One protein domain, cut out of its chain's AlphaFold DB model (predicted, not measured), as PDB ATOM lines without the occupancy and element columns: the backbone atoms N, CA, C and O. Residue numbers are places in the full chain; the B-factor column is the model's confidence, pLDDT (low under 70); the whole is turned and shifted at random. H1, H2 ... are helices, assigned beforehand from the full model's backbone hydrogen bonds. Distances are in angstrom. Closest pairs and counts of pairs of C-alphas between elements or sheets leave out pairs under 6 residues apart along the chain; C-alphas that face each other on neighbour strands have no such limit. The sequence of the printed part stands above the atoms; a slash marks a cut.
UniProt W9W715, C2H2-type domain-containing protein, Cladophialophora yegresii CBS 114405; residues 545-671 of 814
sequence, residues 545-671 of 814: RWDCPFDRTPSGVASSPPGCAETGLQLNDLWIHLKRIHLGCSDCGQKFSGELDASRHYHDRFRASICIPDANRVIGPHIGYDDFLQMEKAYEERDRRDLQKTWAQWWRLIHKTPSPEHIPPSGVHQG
ATOM      1  N   ARG A 545      83.622 -57.457  74.088       84.50
ATOM      2  CA  ARG A 545      83.814 -58.413  73.000       84.50
ATOM      3  C   ARG A 545      82.614 -59.327  72.851       84.50
ATOM      4  O   ARG A 545      81.950 -59.665  73.822       84.50
ATOM      5  N   TRP A 546      82.363 -59.729  71.619       86.31
ATOM      6  CA  TRP A 546      81.223 -60.541  71.226       86.31
ATOM      7  C   TRP A 546      81.701 -61.649  70.287       86.31
ATOM      8  O   TRP A 546      82.560 -61.421  69.429       86.31
ATOM      9  N   ASP A 547      81.167 -62.852  70.463       84.31
ATOM     10  CA  ASP A 547      81.462 -63.987  69.592       84.31
ATOM     11  C   ASP A 547      80.799 -63.786  68.221       84.31
ATOM     12  O   ASP A 547      79.824 -63.042  68.083       84.31
ATOM     13  N   CYS A 548      81.253 -64.512  67.198       86.00
ATOM     14  CA  CYS A 548      80.431 -64.664  66.002       86.00
ATOM     15  C   CYS A 548      79.172 -65.481  66.361       86.00
ATOM     16  O   CYS A 548      79.317 -66.592  66.869       86.00
ATOM     17  N   PRO A 549      77.946 -64.992  66.091       80.44
ATOM     18  CA  PRO A 549      76.710 -65.701  66.439       80.44
ATOM     19  C   PRO A 549      76.499 -66.986  65.624       80.44
ATOM     20  O   PRO A 549      75.811 -67.895  66.082       80.44
ATOM     21  N   PHE A 550      77.107 -67.078  64.438       79.25
ATOM     22  CA  PHE A 550      77.043 -68.253  63.564       79.25
ATOM     23  C   PHE A 550      78.081 -69.311  63.931       79.25
ATOM     24  O   PHE A 550      77.782 -70.501  63.954       79.25
ATOM     25  N   ASP A 551      79.287 -68.862  64.272       68.06
ATOM     26  CA  ASP A 551      80.454 -69.719  64.455       68.06
ATOM     27  C   ASP A 551      80.775 -69.897  65.942       68.06
ATOM     28  O   ASP A 551      81.925 -69.794  66.369       68.06
ATOM     29  N   ARG A 552      79.746 -70.181  66.751       55.72
ATOM     30  CA  ARG A 552      79.908 -70.567  68.163       55.72
ATOM     31  C   ARG A 552      80.406 -72.011  68.309       55.72
ATOM     32  O   ARG A 552      79.866 -72.794  69.086       55.72
ATOM     33  N   THR A 553      81.476 -72.350  67.592       41.09
ATOM     34  CA  THR A 553      82.432 -73.355  68.068       41.09
ATOM     35  C   THR A 553      83.018 -72.843  69.387       41.09
ATOM     36  O   THR A 553      83.562 -71.734  69.381       41.09
ATOM     37  N   PRO A 554      82.913 -73.575  70.512       38.16
ATOM     38  CA  PRO A 554      83.517 -73.132  71.764       38.16
ATOM     39  C   PRO A 554      85.038 -72.990  71.618       38.16
ATOM     40  O   PRO A 554      85.681 -73.737  70.875       38.16
ATOM     41  N   SER A 555      85.596 -71.994  72.309       31.84
ATOM     42  CA  SER A 555      86.990 -71.564  72.179       31.84
ATOM     43  C   SER A 555      87.983 -72.688  72.490       31.84
ATOM     44  O   SER A 555      88.236 -72.977  73.656       31.84
ATOM     45  N   GLY A 556      88.564 -73.278  71.440       33.88
ATOM     46  CA  GLY A 556      89.580 -74.338  71.521       33.88
ATOM     47  C   GLY A 556      89.388 -75.482  70.514       33.88
ATOM     48  O   GLY A 556      90.354 -76.170  70.172       33.88
ATOM     49  N   VAL A 557      88.194 -75.626  69.922       32.22
ATOM     50  CA  VAL A 557      87.960 -76.591  68.834       32.22
ATOM     51  C   VAL A 557      88.754 -76.183  67.584       32.22
ATOM     52  O   VAL A 557      88.453 -75.186  66.934       32.22
ATOM     53  N   ALA A 558      89.745 -76.993  67.196       30.91
ATOM     54  CA  ALA A 558      90.714 -76.706  66.126       30.91
ATOM     55  C   ALA A 558      90.151 -76.694  64.678       30.91
ATOM     56  O   ALA A 558      90.902 -76.847  63.713       30.91
ATOM     57  N   SER A 559      88.837 -76.524  64.515       39.47
ATOM     58  CA  SER A 559      88.130 -76.439  63.231       39.47
ATOM     59  C   SER A 559      87.237 -75.197  63.113       39.47
ATOM     60  O   SER A 559      86.302 -75.200  62.311       39.47
ATOM     61  N   SER A 560      87.499 -74.149  63.903       42.00
ATOM     62  CA  SER A 560      86.858 -72.836  63.757       42.00
ATOM     63  C   SER A 560      86.893 -72.373  62.291       42.00
ATOM     64  O   SER A 560      87.972 -72.370  61.684       42.00
ATOM     65  N   PRO A 561      85.759 -71.974  61.688       47.84
ATOM     66  CA  PRO A 561      85.744 -71.495  60.311       47.84
ATOM     67  C   PRO A 561      86.627 -70.240  60.149       47.84
ATOM     68  O   PRO A 561      86.754 -69.433  61.078       47.84
ATOM     69  N   PRO A 562      87.278 -70.066  58.982       42.81
ATOM     70  CA  PRO A 562      88.394 -69.136  58.820       42.81
ATOM     71  C   PRO A 562      87.954 -67.664  58.878       42.81
ATOM     72  O   PRO A 562      87.614 -67.057  57.861       42.81
ATOM     73  N   GLY A 563      88.011 -67.083  60.076       52.09
ATOM     74  CA  GLY A 563      87.708 -65.673  60.340       52.09
ATOM     75  C   GLY A 563      87.364 -65.372  61.801       52.09
ATOM     76  O   GLY A 563      87.600 -64.257  62.259       52.09
ATOM     77  N   CYS A 564      86.871 -66.362  62.549       57.56
ATOM     78  CA  CYS A 564      86.443 -66.170  63.933       57.56
ATOM     79  C   CYS A 564      87.603 -66.183  64.932       57.56
ATOM     80  O   CYS A 564      88.442 -67.081  64.923       57.56
ATOM     81  N   ALA A 565      87.638 -65.174  65.807       56.66
ATOM     82  CA  ALA A 565      88.648 -65.045  66.849       56.66
ATOM     83  C   ALA A 565      88.253 -65.828  68.109       56.66
ATOM     84  O   ALA A 565      87.169 -65.634  68.654       56.66
ATOM     85  N   GLU A 566      89.184 -66.637  68.618       55.50
ATOM     86  CA  GLU A 566      89.031 -67.507  69.802       55.50
ATOM     87  C   GLU A 566      88.632 -66.753  71.087       55.50
ATOM     88  O   GLU A 566      88.100 -67.347  72.022       55.50
ATOM     89  N   THR A 567      88.887 -65.442  71.129       63.06
ATOM     90  CA  THR A 567      88.672 -64.538  72.274       63.06
ATOM     91  C   THR A 567      87.590 -63.481  72.004       63.06
ATOM     92  O   THR A 567      87.616 -62.407  72.609       63.06
ATOM     93  N   GLY A 568      86.682 -63.737  71.056       76.56
ATOM     94  CA  GLY A 568      85.657 -62.783  70.620       76.56
ATOM     95  C   GLY A 568      86.224 -61.552  69.893       76.56
ATOM     96  O   GLY A 568      87.434 -61.314  69.852       76.56
ATOM     97  N   LEU A 569      85.338 -60.746  69.312       84.75
ATOM     98  CA  LEU A 569      85.666 -59.555  68.520       84.75
ATOM     99  C   LEU A 569      85.058 -58.291  69.147       84.75
ATOM    100  O   LEU A 569      83.959 -58.337  69.695       84.75
ATOM    101  N   GLN A 570      85.733 -57.141  69.038       89.38
ATOM    102  CA  GLN A 570      85.092 -55.850  69.336       89.38
ATOM    103  C   GLN A 570      83.977 -55.584  68.315       89.38
ATOM    104  O   GLN A 570      84.088 -56.025  67.174       89.38
ATOM    105  N   LEU A 571      82.933 -54.820  68.662       89.38
ATOM    106  CA  LEU A 571      81.756 -54.637  67.790       89.38
ATOM    107  C   LEU A 571      82.106 -54.159  66.363       89.38
ATOM    108  O   LEU A 571      81.475 -54.579  65.397       89.38
ATOM    109  N   ASN A 572      83.134 -53.316  66.213       90.50
ATOM    110  CA  ASN A 572      83.606 -52.844  64.904       90.50
ATOM    111  C   ASN A 572      84.318 -53.953  64.095       90.50
ATOM    112  O   ASN A 572      84.155 -54.025  62.879       90.50
ATOM    113  N   ASP A 573      85.090 -54.822  64.753       89.94
ATOM    114  CA  ASP A 573      85.767 -55.956  64.107       89.94
ATOM    115  C   ASP A 573      84.768 -57.070  63.777       89.94
ATOM    116  O   ASP A 573      84.824 -57.652  62.696       89.94
ATOM    117  N   LEU A 574      83.803 -57.306  64.672       89.81
ATOM    118  CA  LEU A 574      82.664 -58.191  64.451       89.81
ATOM    119  C   LEU A 574      81.839 -57.722  63.248       89.81
ATOM    120  O   LEU A 574      81.504 -58.535  62.395       89.81
ATOM    121  N   TRP A 575      81.575 -56.418  63.122       91.94
ATOM    122  CA  TRP A 575      80.905 -55.860  61.945       91.94
ATOM    123  C   TRP A 575      81.642 -56.196  60.643       91.94
ATOM    124  O   TRP A 575      81.055 -56.723  59.695       91.94
ATOM    125  N   ILE A 576      82.956 -55.955  60.616       90.25
ATOM    126  CA  ILE A 576      83.818 -56.241  59.460       90.25
ATOM    127  C   ILE A 576      83.884 -57.748  59.167       90.25
ATOM    128  O   ILE A 576      83.932 -58.137  57.999       90.25
ATOM    129  N   HIS A 577      83.876 -58.596  60.198       89.19
ATOM    130  CA  HIS A 577      83.809 -60.052  60.076       89.19
ATOM    131  C   HIS A 577      82.482 -60.503  59.453       89.19
ATOM    132  O   HIS A 577      82.484 -61.201  58.437       89.19
ATOM    133  N   LEU A 578      81.345 -60.039  59.977       88.75
ATOM    134  CA  LEU A 578      80.012 -60.393  59.478       88.75
ATOM    135  C   LEU A 578      79.808 -59.934  58.020       88.75
ATOM    136  O   LEU A 578      79.417 -60.756  57.184       88.75
ATOM    137  N   LYS A 579      80.201 -58.694  57.679       88.62
ATOM    138  CA  LYS A 579      80.163 -58.136  56.305       88.62
ATOM    139  C   LYS A 579      81.094 -58.865  55.311       88.62
ATOM    140  O   LYS A 579      80.951 -58.665  54.109       88.62
ATOM    141  N   ARG A 580      82.032 -59.710  55.772       85.88
ATOM    142  CA  ARG A 580      82.992 -60.457  54.920       85.88
ATOM    143  C   ARG A 580      82.780 -61.967  54.862       85.88
ATOM    144  O   ARG A 580      83.056 -62.569  53.829       85.88
ATOM    145  N   ILE A 581      82.382 -62.591  55.969       85.38
ATOM    146  CA  ILE A 581      82.340 -64.055  56.103       85.38
ATOM    147  C   ILE A 581      80.910 -64.593  55.968       85.38
ATOM    148  O   ILE A 581      80.721 -65.672  55.397       85.38
ATOM    149  N   HIS A 582      79.904 -63.844  56.433       87.62
ATOM    150  CA  HIS A 582      78.521 -64.330  56.557       87.62
ATOM    151  C   HIS A 582      77.531 -63.687  55.581       87.62
ATOM    152  O   HIS A 582      76.507 -64.304  55.291       87.62
ATOM    153  N   LEU A 583      77.852 -62.506  55.043       87.50
ATOM    154  CA  LEU A 583      77.057 -61.804  54.036       87.50
ATOM    155  C   LEU A 583      77.016 -62.541  52.682       87.50
ATOM    156  O   LEU A 583      78.048 -62.890  52.098       87.50
ATOM    157  N   GLY A 584      75.811 -62.712  52.141       87.81
ATOM    158  CA  GLY A 584      75.583 -63.193  50.780       87.81
ATOM    159  C   GLY A 584      74.104 -63.173  50.390       87.81
ATOM    160  O   GLY A 584      73.264 -62.646  51.115       87.81
ATOM    161  N   CYS A 585      73.775 -63.761  49.243       84.25
ATOM    162  CA  CYS A 585      72.389 -64.003  48.862       84.25
ATOM    163  C   CYS A 585      71.850 -65.260  49.556       84.25
ATOM    164  O   CYS A 585      72.343 -66.367  49.317       84.25
ATOM    165  N   SER A 586      70.802 -65.077  50.358       76.50
ATOM    166  CA  SER A 586      70.024 -66.133  51.018       76.50
ATOM    167  C   SER A 586      69.510 -67.210  50.058       76.50
ATOM    168  O   SER A 586      69.391 -68.370  50.438       76.50
ATOM    169  N   ASP A 587      69.216 -66.829  48.816       79.12
ATOM    170  CA  ASP A 587      68.432 -67.627  47.877       79.12
ATOM    171  C   ASP A 587      69.307 -68.414  46.892       79.12
ATOM    172  O   ASP A 587      68.918 -69.497  46.461       79.12
ATOM    173  N   CYS A 588      70.497 -67.897  46.544       82.44
ATOM    174  CA  CYS A 588      71.402 -68.559  45.599       82.44
ATOM    175  C   CYS A 588      72.724 -69.085  46.180       82.44
ATOM    176  O   CYS A 588      73.469 -69.768  45.477       82.44
ATOM    177  N   GLY A 589      73.053 -68.779  47.440       80.62
ATOM    178  CA  GLY A 589      74.307 -69.229  48.057       80.62
ATOM    179  C   GLY A 589      75.551 -68.397  47.690       80.62
ATOM    180  O   GLY A 589      76.665 -68.699  48.143       80.62
ATOM    181  N   GLN A 590      75.408 -67.343  46.879       84.69
ATOM    182  CA  GLN A 590      76.523 -66.471  46.504       84.69
ATOM    183  C   GLN A 590      76.947 -65.589  47.691       84.69
ATOM    184  O   GLN A 590      76.205 -64.709  48.115       84.69
ATOM    185  N   LYS A 591      78.170 -65.789  48.203       84.62
ATOM    186  CA  LYS A 591      78.818 -64.836  49.123       84.62
ATOM    187  C   LYS A 591      79.279 -63.601  48.347       84.62
ATOM    188  O   LYS A 591      79.783 -63.737  47.230       84.62
ATOM    189  N   PHE A 592      79.141 -62.422  48.943       83.62
ATOM    190  CA  PHE A 592      79.546 -61.152  48.333       83.62
ATOM    191  C   PHE A 592      80.928 -60.723  48.841       83.62
ATOM    192  O   PHE A 592      81.220 -60.894  50.023       83.62
ATOM    193  N   SER A 593      81.788 -60.153  47.983       78.75
ATOM    194  CA  SER A 593      83.083 -59.618  48.450       78.75
ATOM    195  C   SER A 593      82.938 -58.259  49.149       78.75
ATOM    196  O   SER A 593      83.811 -57.843  49.915       78.75
ATOM    197  N   GLY A 594      81.804 -57.595  48.920       76.38
ATOM    198  CA  GLY A 594      81.384 -56.376  49.586       76.38
ATOM    199  C   GLY A 594      80.014 -55.900  49.104       76.38
ATOM    200  O   GLY A 594      79.329 -56.545  48.315       76.38
ATOM    201  N   GLU A 595      79.644 -54.722  49.580       76.25
ATOM    202  CA  GLU A 595      78.342 -54.074  49.389       76.25
ATOM    203  C   GLU A 595      77.972 -53.830  47.916       76.25
ATOM    204  O   GLU A 595      76.829 -54.045  47.532       76.25
ATOM    205  N   LEU A 596      78.941 -53.475  47.065       82.62
ATOM    206  CA  LEU A 596      78.714 -53.277  45.625       82.62
ATOM    207  C   LEU A 596      78.372 -54.580  44.884       82.62
ATOM    208  O   LEU A 596      77.609 -54.539  43.921       82.62
ATOM    209  N   ASP A 597      78.906 -55.725  45.323       82.75
ATOM    210  CA  ASP A 597      78.520 -57.030  44.770       82.75
ATOM    211  C   ASP A 597      77.113 -57.412  45.240       82.75
ATOM    212  O   ASP A 597      76.324 -57.923  44.449       82.75
ATOM    213  N   ALA A 598      76.792 -57.125  46.508       80.94
ATOM    214  CA  ALA A 598      75.481 -57.382  47.095       80.94
ATOM    215  C   ALA A 598      74.384 -56.553  46.411       80.94
ATOM    216  O   ALA A 598      73.426 -57.110  45.880       80.94
ATOM    217  N   SER A 599      74.573 -55.232  46.342       80.81
ATOM    218  CA  SER A 599      73.683 -54.293  45.656       80.81
ATOM    219  C   SER A 599      73.507 -54.665  44.183       80.81
ATOM    220  O   SER A 599      72.372 -54.756  43.719       80.81
ATOM    221  N   ARG A 600      74.593 -54.974  43.453       84.81
ATOM    222  CA  ARG A 600      74.493 -55.433  42.057       84.81
ATOM    223  C   ARG A 600      73.677 -56.717  41.951       84.81
ATOM    224  O   ARG A 600      72.737 -56.755  41.167       84.81
ATOM    225  N   HIS A 601      73.987 -57.732  42.758       84.06
ATOM    226  CA  HIS A 601      73.262 -59.002  42.738       84.06
ATOM    227  C   HIS A 601      71.774 -58.824  43.069       84.06
ATOM    228  O   HIS A 601      70.942 -59.461  42.437       84.06
ATOM    229  N   TYR A 602      71.411 -57.950  44.013       75.62
ATOM    230  CA  TYR A 602      70.008 -57.710  44.363       75.62
ATOM    231  C   TYR A 602      69.272 -56.820  43.346       75.62
ATOM    232  O   TYR A 602      68.097 -57.066  43.089       75.62
ATOM    233  N   HIS A 603      69.941 -55.874  42.677       79.50
ATOM    234  CA  HIS A 603      69.374 -55.196  41.502       79.50
ATOM    235  C   HIS A 603      69.156 -56.168  40.334       79.50
ATOM    236  O   HIS A 603      68.094 -56.156  39.708       79.50
ATOM    237  N   ASP A 604      70.126 -57.042  40.064       76.38
ATOM    238  CA  ASP A 604      70.022 -58.060  39.019       76.38
ATOM    239  C   ASP A 604      69.066 -59.207  39.401       76.38
ATOM    240  O   ASP A 604      68.485 -59.813  38.510       76.38
ATOM    241  N   ARG A 605      68.787 -59.461  40.688       62.84
ATOM    242  CA  ARG A 605      67.790 -60.453  41.146       62.84
ATOM    243  C   ARG A 605      66.380 -60.161  40.625       62.84
ATOM    244  O   ARG A 605      65.651 -61.101  40.314       62.84
ATOM    245  N   PHE A 606      65.999 -58.888  40.484       62.34
ATOM    246  CA  PHE A 606      64.720 -58.509  39.862       62.34
ATOM    247  C   PHE A 606      64.639 -58.915  38.377       62.34
ATOM    248  O   PHE A 606      63.547 -59.044  37.827       62.34
ATOM    249  N   ARG A 607      65.781 -59.199  37.735       64.38
ATOM    250  CA  ARG A 607      65.869 -59.940  36.472       64.38
ATOM    251  C   ARG A 607      66.064 -61.420  36.816       64.38
ATOM    252  O   ARG A 607      67.184 -61.915  36.905       64.38
ATOM    253  N   ALA A 608      64.947 -62.121  37.008       54.78
ATOM    254  CA  ALA A 608      64.849 -63.441  37.652       54.78
ATOM    255  C   ALA A 608      65.715 -64.597  37.080       54.78
ATOM    256  O   ALA A 608      65.687 -65.698  37.621       54.78
ATOM    257  N   SER A 609      66.491 -64.381  36.016       58.22
ATOM    258  CA  SER A 609      67.442 -65.339  35.441       58.22
ATOM    259  C   SER A 609      68.831 -65.356  36.100       58.22
ATOM    260  O   SER A 609      69.599 -66.273  35.819       58.22
ATOM    261  N   ILE A 610      69.187 -64.369  36.934       65.50
ATOM    262  CA  ILE A 610      70.566 -64.211  37.449       65.50
ATOM    263  C   ILE A 610      70.761 -64.848  38.839       65.50
ATOM    264  O   ILE A 610      71.843 -65.343  39.154       65.50
ATOM    265  N   CYS A 611      69.712 -64.908  39.664       73.19
ATOM    266  CA  CYS A 611      69.754 -65.471  41.019       73.19
ATOM    267  C   CYS A 611      69.515 -67.000  41.018       73.19
ATOM    268  O   CYS A 611      68.565 -67.490  41.626       73.19
ATOM    269  N   ILE A 612      70.353 -67.759  40.302       70.00
ATOM    270  CA  ILE A 612      70.229 -69.224  40.168       70.00
ATOM    271  C   ILE A 612      70.783 -69.928  41.421       70.00
ATOM    272  O   ILE A 612      71.954 -69.718  41.737       70.00
ATOM    273  N   PRO A 613      70.016 -70.801  42.107       68.19
ATOM    274  CA  PRO A 613      70.524 -71.581  43.235       68.19
ATOM    275  C   PRO A 613      71.698 -72.496  42.872       68.19
ATOM    276  O   PRO A 613      71.545 -73.447  42.104       68.19
ATOM    277  N   ASP A 614      72.871 -72.244  43.465       66.12
ATOM    278  CA  ASP A 614      74.019 -73.153  43.380       66.12
ATOM    279  C   ASP A 614      73.763 -74.369  44.281       66.12
ATOM    280  O   ASP A 614      74.145 -74.400  45.451       66.12
ATOM    281  N   ALA A 615      73.100 -75.383  43.721       59.59
ATOM    282  CA  ALA A 615      72.720 -76.614  44.416       59.59
ATOM    283  C   ALA A 615      73.908 -77.401  45.015       59.59
ATOM    284  O   ALA A 615      73.693 -78.316  45.809       59.59
ATOM    285  N   ASN A 616      75.156 -77.049  44.676       61.09
ATOM    286  CA  ASN A 616      76.356 -77.652  45.259       61.09
ATOM    287  C   ASN A 616      76.840 -76.921  46.529       61.09
ATOM    288  O   ASN A 616      77.716 -77.427  47.238       61.09
ATOM    289  N   ARG A 617      76.289 -75.743  46.860       60.47
ATOM    290  CA  ARG A 617      76.633 -74.981  48.075       60.47
ATOM    291  C   ARG A 617      75.792 -75.404  49.270       60.47
ATOM    292  O   ARG A 617      74.854 -74.726  49.673       60.47
ATOM    293  N   VAL A 618      76.232 -76.482  49.914       49.81
ATOM    294  CA  VAL A 618      75.674 -76.978  51.188       49.81
ATOM    295  C   VAL A 618      75.733 -75.926  52.317       49.81
ATOM    296  O   VAL A 618      74.930 -75.973  53.242       49.81
ATOM    297  N   ILE A 619      76.651 -74.952  52.239       57.75
ATOM    298  CA  ILE A 619      76.752 -73.830  53.185       57.75
ATOM    299  C   ILE A 619      76.325 -72.535  52.483       57.75
ATOM    300  O   ILE A 619      77.138 -71.856  51.846       57.75
ATOM    301  N   GLY A 620      75.042 -72.189  52.615       57.25
ATOM    302  CA  GLY A 620      74.534 -70.865  52.255       57.25
ATOM    303  C   GLY A 620      75.134 -69.755  53.138       57.25
ATOM    304  O   GLY A 620      75.626 -70.028  54.236       57.25
ATOM    305  N   PRO A 621      75.136 -68.489  52.682       63.03
ATOM    306  CA  PRO A 621      75.475 -67.351  53.530       63.03
ATOM    307  C   PRO A 621      74.445 -67.210  54.653       63.03
ATOM    308  O   PRO A 621      73.261 -67.472  54.463       63.03
ATOM    309  N   HIS A 622      74.904 -66.781  55.824       73.50
ATOM    310  CA  HIS A 622      74.080 -66.782  57.032       73.50
ATOM    311  C   HIS A 622      73.348 -65.450  57.273       73.50
ATOM    312  O   HIS A 622      72.470 -65.388  58.128       73.50
ATOM    313  N   ILE A 623      73.698 -64.392  56.530       83.44
ATOM    314  CA  ILE A 623      73.004 -63.097  56.537       83.44
ATOM    315  C   ILE A 623      72.590 -62.772  55.097       83.44
ATOM    316  O   ILE A 623      73.459 -62.627  54.230       83.44
ATOM    317  N   GLY A 624      71.280 -62.648  54.851       83.88
ATOM    318  CA  GLY A 624      70.739 -62.121  53.594       83.88
ATOM    319  C   GLY A 624      70.867 -60.596  53.524       83.88
ATOM    320  O   GLY A 624      71.020 -59.934  54.548       83.88
ATOM    321  N   TYR A 625      70.797 -60.010  52.327       83.00
ATOM    322  CA  TYR A 625      71.008 -58.564  52.146       83.00
ATOM    323  C   TYR A 625      70.030 -57.690  52.951       83.00
ATOM    324  O   TYR A 625      70.449 -56.694  53.533       83.00
ATOM    325  N   ASP A 626      68.760 -58.080  53.063       84.25
ATOM    326  CA  ASP A 626      67.745 -57.303  53.788       84.25
ATOM    327  C   ASP A 626      67.944 -57.355  55.316       84.25
ATOM    328  O   ASP A 626      67.705 -56.371  56.019       84.25
ATOM    329  N   ASP A 627      68.450 -58.477  55.842       87.06
ATOM    330  CA  ASP A 627      68.892 -58.588  57.239       87.06
ATOM    331  C   ASP A 627      70.161 -57.750  57.462       87.06
ATOM    332  O   ASP A 627      70.298 -57.040  58.460       87.06
ATOM    333  N   PHE A 628      71.080 -57.796  56.495       87.94
ATOM    334  CA  PHE A 628      72.340 -57.068  56.517       87.94
ATOM    335  C   PHE A 628      72.138 -55.544  56.490       87.94
ATOM    336  O   PHE A 628      72.780 -54.852  57.275       87.94
ATOM    337  N   LEU A 629      71.219 -55.016  55.673       89.38
ATOM    338  CA  LEU A 629      70.875 -53.587  55.655       89.38
ATOM    339  C   LEU A 629      70.295 -53.120  56.999       89.38
ATOM    340  O   LEU A 629      70.628 -52.034  57.474       89.38
ATOM    341  N   GLN A 630      69.472 -53.946  57.652       91.06
ATOM    342  CA  GLN A 630      68.969 -53.651  58.998       91.06
ATOM    343  C   GLN A 630      70.094 -53.673  60.046       91.06
ATOM    344  O   GLN A 630      70.108 -52.835  60.951       91.06
ATOM    345  N   MET A 631      71.067 -54.581  59.912       91.06
ATOM    346  CA  MET A 631      72.256 -54.596  60.768       91.06
ATOM    347  C   MET A 631      73.193 -53.406  60.508       91.06
ATOM    348  O   MET A 631      73.728 -52.865  61.474       91.06
ATOM    349  N   GLU A 632      73.365 -52.978  59.252       91.75
ATOM    350  CA  GLU A 632      74.164 -51.805  58.865       91.75
ATOM    351  C   GLU A 632      73.528 -50.527  59.422       91.75
ATOM    352  O   GLU A 632      74.195 -49.770  60.122       91.75
ATOM    353  N   LYS A 633      72.207 -50.361  59.277       93.62
ATOM    354  CA  LYS A 633      71.470 -49.272  59.931       93.62
ATOM    355  C   LYS A 633      71.655 -49.286  61.457       93.62
ATOM    356  O   LYS A 633      72.009 -48.265  62.041       93.62
ATOM    357  N   ALA A 634      71.500 -50.444  62.107       92.06
ATOM    358  CA  ALA A 634      71.719 -50.581  63.552       92.06
ATOM    359  C   ALA A 634      73.191 -50.371  63.981       92.06
ATOM    360  O   ALA A 634      73.455 -50.066  65.147       92.06
ATOM    361  N   TYR A 635      74.153 -50.522  63.061       93.12
ATOM    362  CA  TYR A 635      75.554 -50.158  63.267       93.12
ATOM    363  C   TYR A 635      75.754 -48.645  63.178       93.12
ATOM    364  O   TYR A 635      76.456 -48.079  64.015       93.12
ATOM    365  N   GLU A 636      75.168 -47.973  62.191       92.75
ATOM    366  CA  GLU A 636      75.301 -46.524  62.009       92.75
ATOM    367  C   GLU A 636      74.587 -45.738  63.117       92.75
ATOM    368  O   GLU A 636      75.179 -44.829  63.701       92.75
ATOM    369  N   GLU A 637      73.380 -46.165  63.495       93.38
ATOM    370  CA  GLU A 637      72.571 -45.593  64.584       93.38
ATOM    371  C   GLU A 637      73.043 -46.012  65.998       93.38
ATOM    372  O   GLU A 637      72.371 -45.718  66.991       93.38
ATOM    373  N   ARG A 638      74.186 -46.710  66.131       93.38
ATOM    374  CA  ARG A 638      74.636 -47.267  67.420       93.38
ATOM    375  C   ARG A 638      74.985 -46.199  68.452       93.38
ATOM    376  O   ARG A 638      75.819 -45.322  68.208       93.38
ATOM    377  N   ASP A 639      74.452 -46.354  69.663       90.06
ATOM    378  CA  ASP A 639      74.940 -45.586  70.803       90.06
ATOM    379  C   ASP A 639      76.327 -46.105  71.208       90.06
ATOM    380  O   ASP A 639      76.520 -47.281  71.516       90.06
ATOM    381  N   ARG A 640      77.312 -45.206  71.242       87.25
ATOM    382  CA  ARG A 640      78.672 -45.511  71.712       87.25
ATOM    383  C   ARG A 640      78.734 -45.748  73.227       87.25
ATOM    384  O   ARG A 640      79.782 -46.175  73.706       87.25
ATOM    385  N   ARG A 641      77.643 -45.463  73.949       86.25
ATOM    386  CA  ARG A 641      77.416 -45.758  75.373       86.25
ATOM    387  C   ARG A 641      76.414 -46.896  75.614       86.25
ATOM    388  O   ARG A 641      76.063 -47.137  76.765       86.25
ATOM    389  N   ASP A 642      75.952 -47.591  74.574       88.19
ATOM    390  CA  ASP A 642      75.268 -48.882  74.726       88.19
ATOM    391  C   ASP A 642      75.509 -49.772  73.497       88.19
ATOM    392  O   ASP A 642      74.628 -50.036  72.673       88.19
ATOM    393  N   LEU A 643      76.744 -50.263  73.374       89.19
ATOM    394  CA  LEU A 643      77.107 -51.208  72.311       89.19
ATOM    395  C   LEU A 643      76.386 -52.565  72.458       89.19
ATOM    396  O   LEU A 643      76.211 -53.286  71.472       89.19
ATOM    397  N   GLN A 644      75.930 -52.909  73.670       88.75
ATOM    398  CA  GLN A 644      75.179 -54.139  73.935       88.75
ATOM    399  C   GLN A 644      73.773 -54.089  73.316       88.75
ATOM    400  O   GLN A 644      73.280 -55.128  72.874       88.75
ATOM    401  N   LYS A 645      73.141 -52.913  73.221       90.94
ATOM    402  CA  LYS A 645      71.858 -52.710  72.525       90.94
ATOM    403  C   LYS A 645      71.949 -52.949  71.017       90.94
ATOM    404  O   LYS A 645      71.081 -53.633  70.478       90.94
ATOM    405  N   THR A 646      73.005 -52.481  70.348       91.31
ATOM    406  CA  THR A 646      73.228 -52.780  68.918       91.31
ATOM    407  C   THR A 646      73.473 -54.271  68.692       91.31
ATOM    408  O   THR A 646      72.841 -54.872  67.824       91.31
ATOM    409  N   TRP A 647      74.299 -54.912  69.525       90.12
ATOM    410  CA  TRP A 647      74.458 -56.370  69.486       90.12
ATOM    411  C   TRP A 647      73.133 -57.113  69.731       90.12
ATOM    412  O   TRP A 647      72.812 -58.062  69.017       90.12
ATOM    413  N   ALA A 648      72.315 -56.654  70.683       88.62
ATOM    414  CA  ALA A 648      70.994 -57.215  70.958       88.62
ATOM    415  C   ALA A 648      70.015 -57.082  69.777       88.62
ATOM    416  O   ALA A 648      69.155 -57.948  69.603       88.62
ATOM    417  N   GLN A 649      70.133 -56.031  68.959       89.25
ATOM    418  CA  GLN A 649      69.381 -55.892  67.708       89.25
ATOM    419  C   GLN A 649      69.887 -56.880  66.649       89.25
ATOM    420  O   GLN A 649      69.084 -57.637  66.103       89.25
ATOM    421  N   TRP A 650      71.203 -56.948  66.412       90.62
ATOM    422  CA  TRP A 650      71.795 -57.899  65.461       90.62
ATOM    423  C   TRP A 650      71.461 -59.352  65.798       90.62
ATOM    424  O   TRP A 650      71.055 -60.096  64.914       90.62
ATOM    425  N   TRP A 651      71.565 -59.754  67.067       87.38
ATOM    426  CA  TRP A 651      71.253 -61.118  67.511       87.38
ATOM    427  C   TRP A 651      69.815 -61.531  67.153       87.38
ATOM    428  O   TRP A 651      69.584 -62.644  66.684       87.38
ATOM    429  N   ARG A 652      68.844 -60.618  67.305       86.94
ATOM    430  CA  ARG A 652      67.436 -60.859  66.940       86.94
ATOM    431  C   ARG A 652      67.238 -60.964  65.428       86.94
ATOM    432  O   ARG A 652      66.534 -61.867  64.988       86.94
ATOM    433  N   LEU A 653      67.872 -60.082  64.647       87.31
ATOM    434  CA  LEU A 653      67.845 -60.130  63.177       87.31
ATOM    435  C   LEU A 653      68.444 -61.443  62.652       87.31
ATOM    436  O   LEU A 653      67.882 -62.077  61.766       87.31
ATOM    437  N   ILE A 654      69.560 -61.872  63.243       85.75
ATOM    438  CA  ILE A 654      70.314 -63.064  62.851       85.75
ATOM    439  C   ILE A 654      69.556 -64.356  63.162       85.75
ATOM    440  O   ILE A 654      69.420 -65.211  62.289       85.75
ATOM    441  N   HIS A 655      69.048 -64.514  64.386       82.25
ATOM    442  CA  HIS A 655      68.361 -65.748  64.778       82.25
ATOM    443  C   HIS A 655      66.883 -65.785  64.364       82.25
ATOM    444  O   HIS A 655      66.254 -66.834  64.478       82.25
ATOM    445  N   LYS A 656      66.324 -64.659  63.888       78.75
ATOM    446  CA  LYS A 656      64.921 -64.488  63.452       78.75
ATOM    447  C   LYS A 656      63.884 -65.001  64.461       78.75
ATOM    448  O   LYS A 656      62.756 -65.332  64.106       78.75
ATOM    449  N   THR A 657      64.261 -65.054  65.739       58.00
ATOM    450  CA  THR A 657      63.441 -65.562  66.842       58.00
ATOM    451  C   THR A 657      62.455 -64.491  67.313       58.00
ATOM    452  O   THR A 657      62.903 -63.484  67.865       58.00
ATOM    453  N   PRO A 658      61.129 -64.701  67.179       46.25
ATOM    454  CA  PRO A 658      60.131 -63.746  67.658       46.25
ATOM    455  C   PRO A 658      59.942 -63.788  69.184       46.25
ATOM    456  O   PRO A 658      59.380 -62.849  69.744       46.25
ATOM    457  N   SER A 659      60.399 -64.844  69.876       48.88
ATOM    458  CA  SER A 659      60.308 -64.906  71.340       48.88
ATOM    459  C   SER A 659      61.322 -63.955  72.001       48.88
ATOM    460  O   SER A 659      62.527 -64.083  71.753       48.88
ATOM    461  N   PRO A 660      60.884 -63.054  72.905       56.34
ATOM    462  CA  PRO A 660      61.781 -62.201  73.685       56.34
ATOM    463  C   PRO A 660      62.601 -62.975  74.735       56.34
ATOM    464  O   PRO A 660      63.494 -62.397  75.353       56.34
ATOM    465  N   GLU A 661      62.325 -64.267  74.940       53.44
ATOM    466  CA  GLU A 661      63.013 -65.136  75.907       53.44
ATOM    467  C   GLU A 661      64.445 -65.490  75.482       53.44
ATOM    468  O   GLU A 661      65.271 -65.846  76.324       53.44
ATOM    469  N   HIS A 662      64.775 -65.373  74.189       62.25
ATOM    470  CA  HIS A 662      66.154 -65.488  73.707       62.25
ATOM    471  C   HIS A 662      66.934 -64.204  74.019       62.25
ATOM    472  O   HIS A 662      67.215 -63.372  73.151       62.25
ATOM    473  N   ILE A 663      67.273 -64.053  75.302       69.81
ATOM    474  CA  ILE A 663      68.105 -62.969  75.825       69.81
ATOM    475  C   ILE A 663      69.453 -62.993  75.080       69.81
ATOM    476  O   ILE A 663      70.182 -63.984  75.182       69.81
ATOM    477  N   PRO A 664      69.816 -61.927  74.342       76.88
ATOM    478  CA  PRO A 664      71.068 -61.888  73.600       76.88
ATOM    479  C   PRO A 664      72.256 -61.912  74.574       76.88
ATOM    480  O   PRO A 664      72.224 -61.209  75.593       76.88
ATOM    481  N   PRO A 665      73.314 -62.696  74.296       76.94
ATOM    482  CA  PRO A 665      74.412 -62.893  75.232       76.94
ATOM    483  C   PRO A 665      75.142 -61.572  75.502       76.94
ATOM    484  O   PRO A 665      75.266 -60.714  74.627       76.94
ATOM    485  N   SER A 666      75.619 -61.386  76.731       76.62
ATOM    486  CA  SER A 666      76.299 -60.152  77.131       76.62
ATOM    487  C   SER A 666      77.732 -60.112  76.603       76.62
ATOM    488  O   SER A 666      78.486 -61.057  76.826       76.62
ATOM    489  N   GLY A 667      78.137 -59.012  75.962       67.88
ATOM    490  CA  GLY A 667      79.537 -58.773  75.573       67.88
ATOM    491  C   GLY A 667      80.493 -58.516  76.746       67.88
ATOM    492  O   GLY A 667      81.689 -58.321  76.546       67.88
ATOM    493  N   VAL A 668      79.963 -58.503  77.975       64.44
ATOM    494  CA  VAL A 668      80.730 -58.468  79.231       64.44
ATOM    495  C   VAL A 668      81.222 -59.875  79.618       64.44
ATOM    496  O   VAL A 668      82.161 -60.000  80.393       64.44
ATOM    497  N   HIS A 669      80.602 -60.939  79.079       54.28
ATOM    498  CA  HIS A 669      80.820 -62.341  79.489       54.28
ATOM    499  C   HIS A 669      81.111 -63.284  78.305       54.28
ATOM    500  O   HIS A 669      80.782 -64.467  78.360       54.28
ATOM    501  N   GLN A 670      81.665 -62.767  77.207       55.56
ATOM    502  CA  GLN A 670      82.101 -63.564  76.050       55.56
ATOM    503  C   GLN A 670      83.635 -63.608  76.027       55.56
ATOM    504  O   GLN A 670      84.294 -62.598  76.259       55.56
ATOM    505  N   GLY A 671      84.186 -64.815  75.874       42.28
ATOM    506  CA  GLY A 671      85.539 -65.170  76.328       42.28
ATOM    507  C   GLY A 671      85.583 -65.825  77.721       42.28
ATOM    508  O   GLY A 671      86.559 -66.493  78.044       42.28
TER     509      GLY A 671
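Overview. This is residues 545 to 671 of the 814 residues of the protein "C2H2-type domain-containing protein" of Cladophialophora yegresii CBS 114405 (UniProt W9W715). Little regular structure is present: three helices, H1, H3 and H4, lie loosely side by side in a triangle, with H2 beyond one end near the start of H3, and long loops between and around them. The printed part has 127 residues with four named helices, H1 to H4 in order, and no named strand; the class is all helix, with 48 residues in named elements. It is compact, with a radius of gyration of the C-alphas of 15.3 A and spans of 46 by 36 by 28 A.

Along the chain. After residues 545 to 570, with no named element, H1 runs from 571, C-alpha at (81.756, -54.637, 67.790), to 582, 15.2 A. H2 is residues 595 to 605, 14.8 A; H3 is 625 to 636, 16.1 A; H4 is 643 to 655, 18.6 A, ending at C-alpha (68.361, -65.748, 64.778).

Arrangement. H3 and H4 form a helical hairpin and touch, closest C-alphas Met 631 and Trp 650, 5.8 A, at a shallow tilt of 6 degrees, opposite ways. H1 is close to but not clearly touching H3, closest C-alphas Lys 579 and Phe 628, 7.9 A, and H4, Leu 571 and Leu 643, 7.3 A. H2 is close to but not clearly touching H3, closest C-alphas Ala 598 and Tyr 625, 6.8 A. H2 and H4 are apart. Every O i to N i+4 pair is within hydrogen-bond range in H1, H2 and H3, and 8 of 9 in H4.

Size, cuts and confidence. The farthest C-alphas, Ser 609 and Val 668, are 46.3 A apart. The printed part has no cut; the links H1 to H2 and H2 to H3 are long. The pLDDT is under 70 in 44 residues, among them 551 to 567.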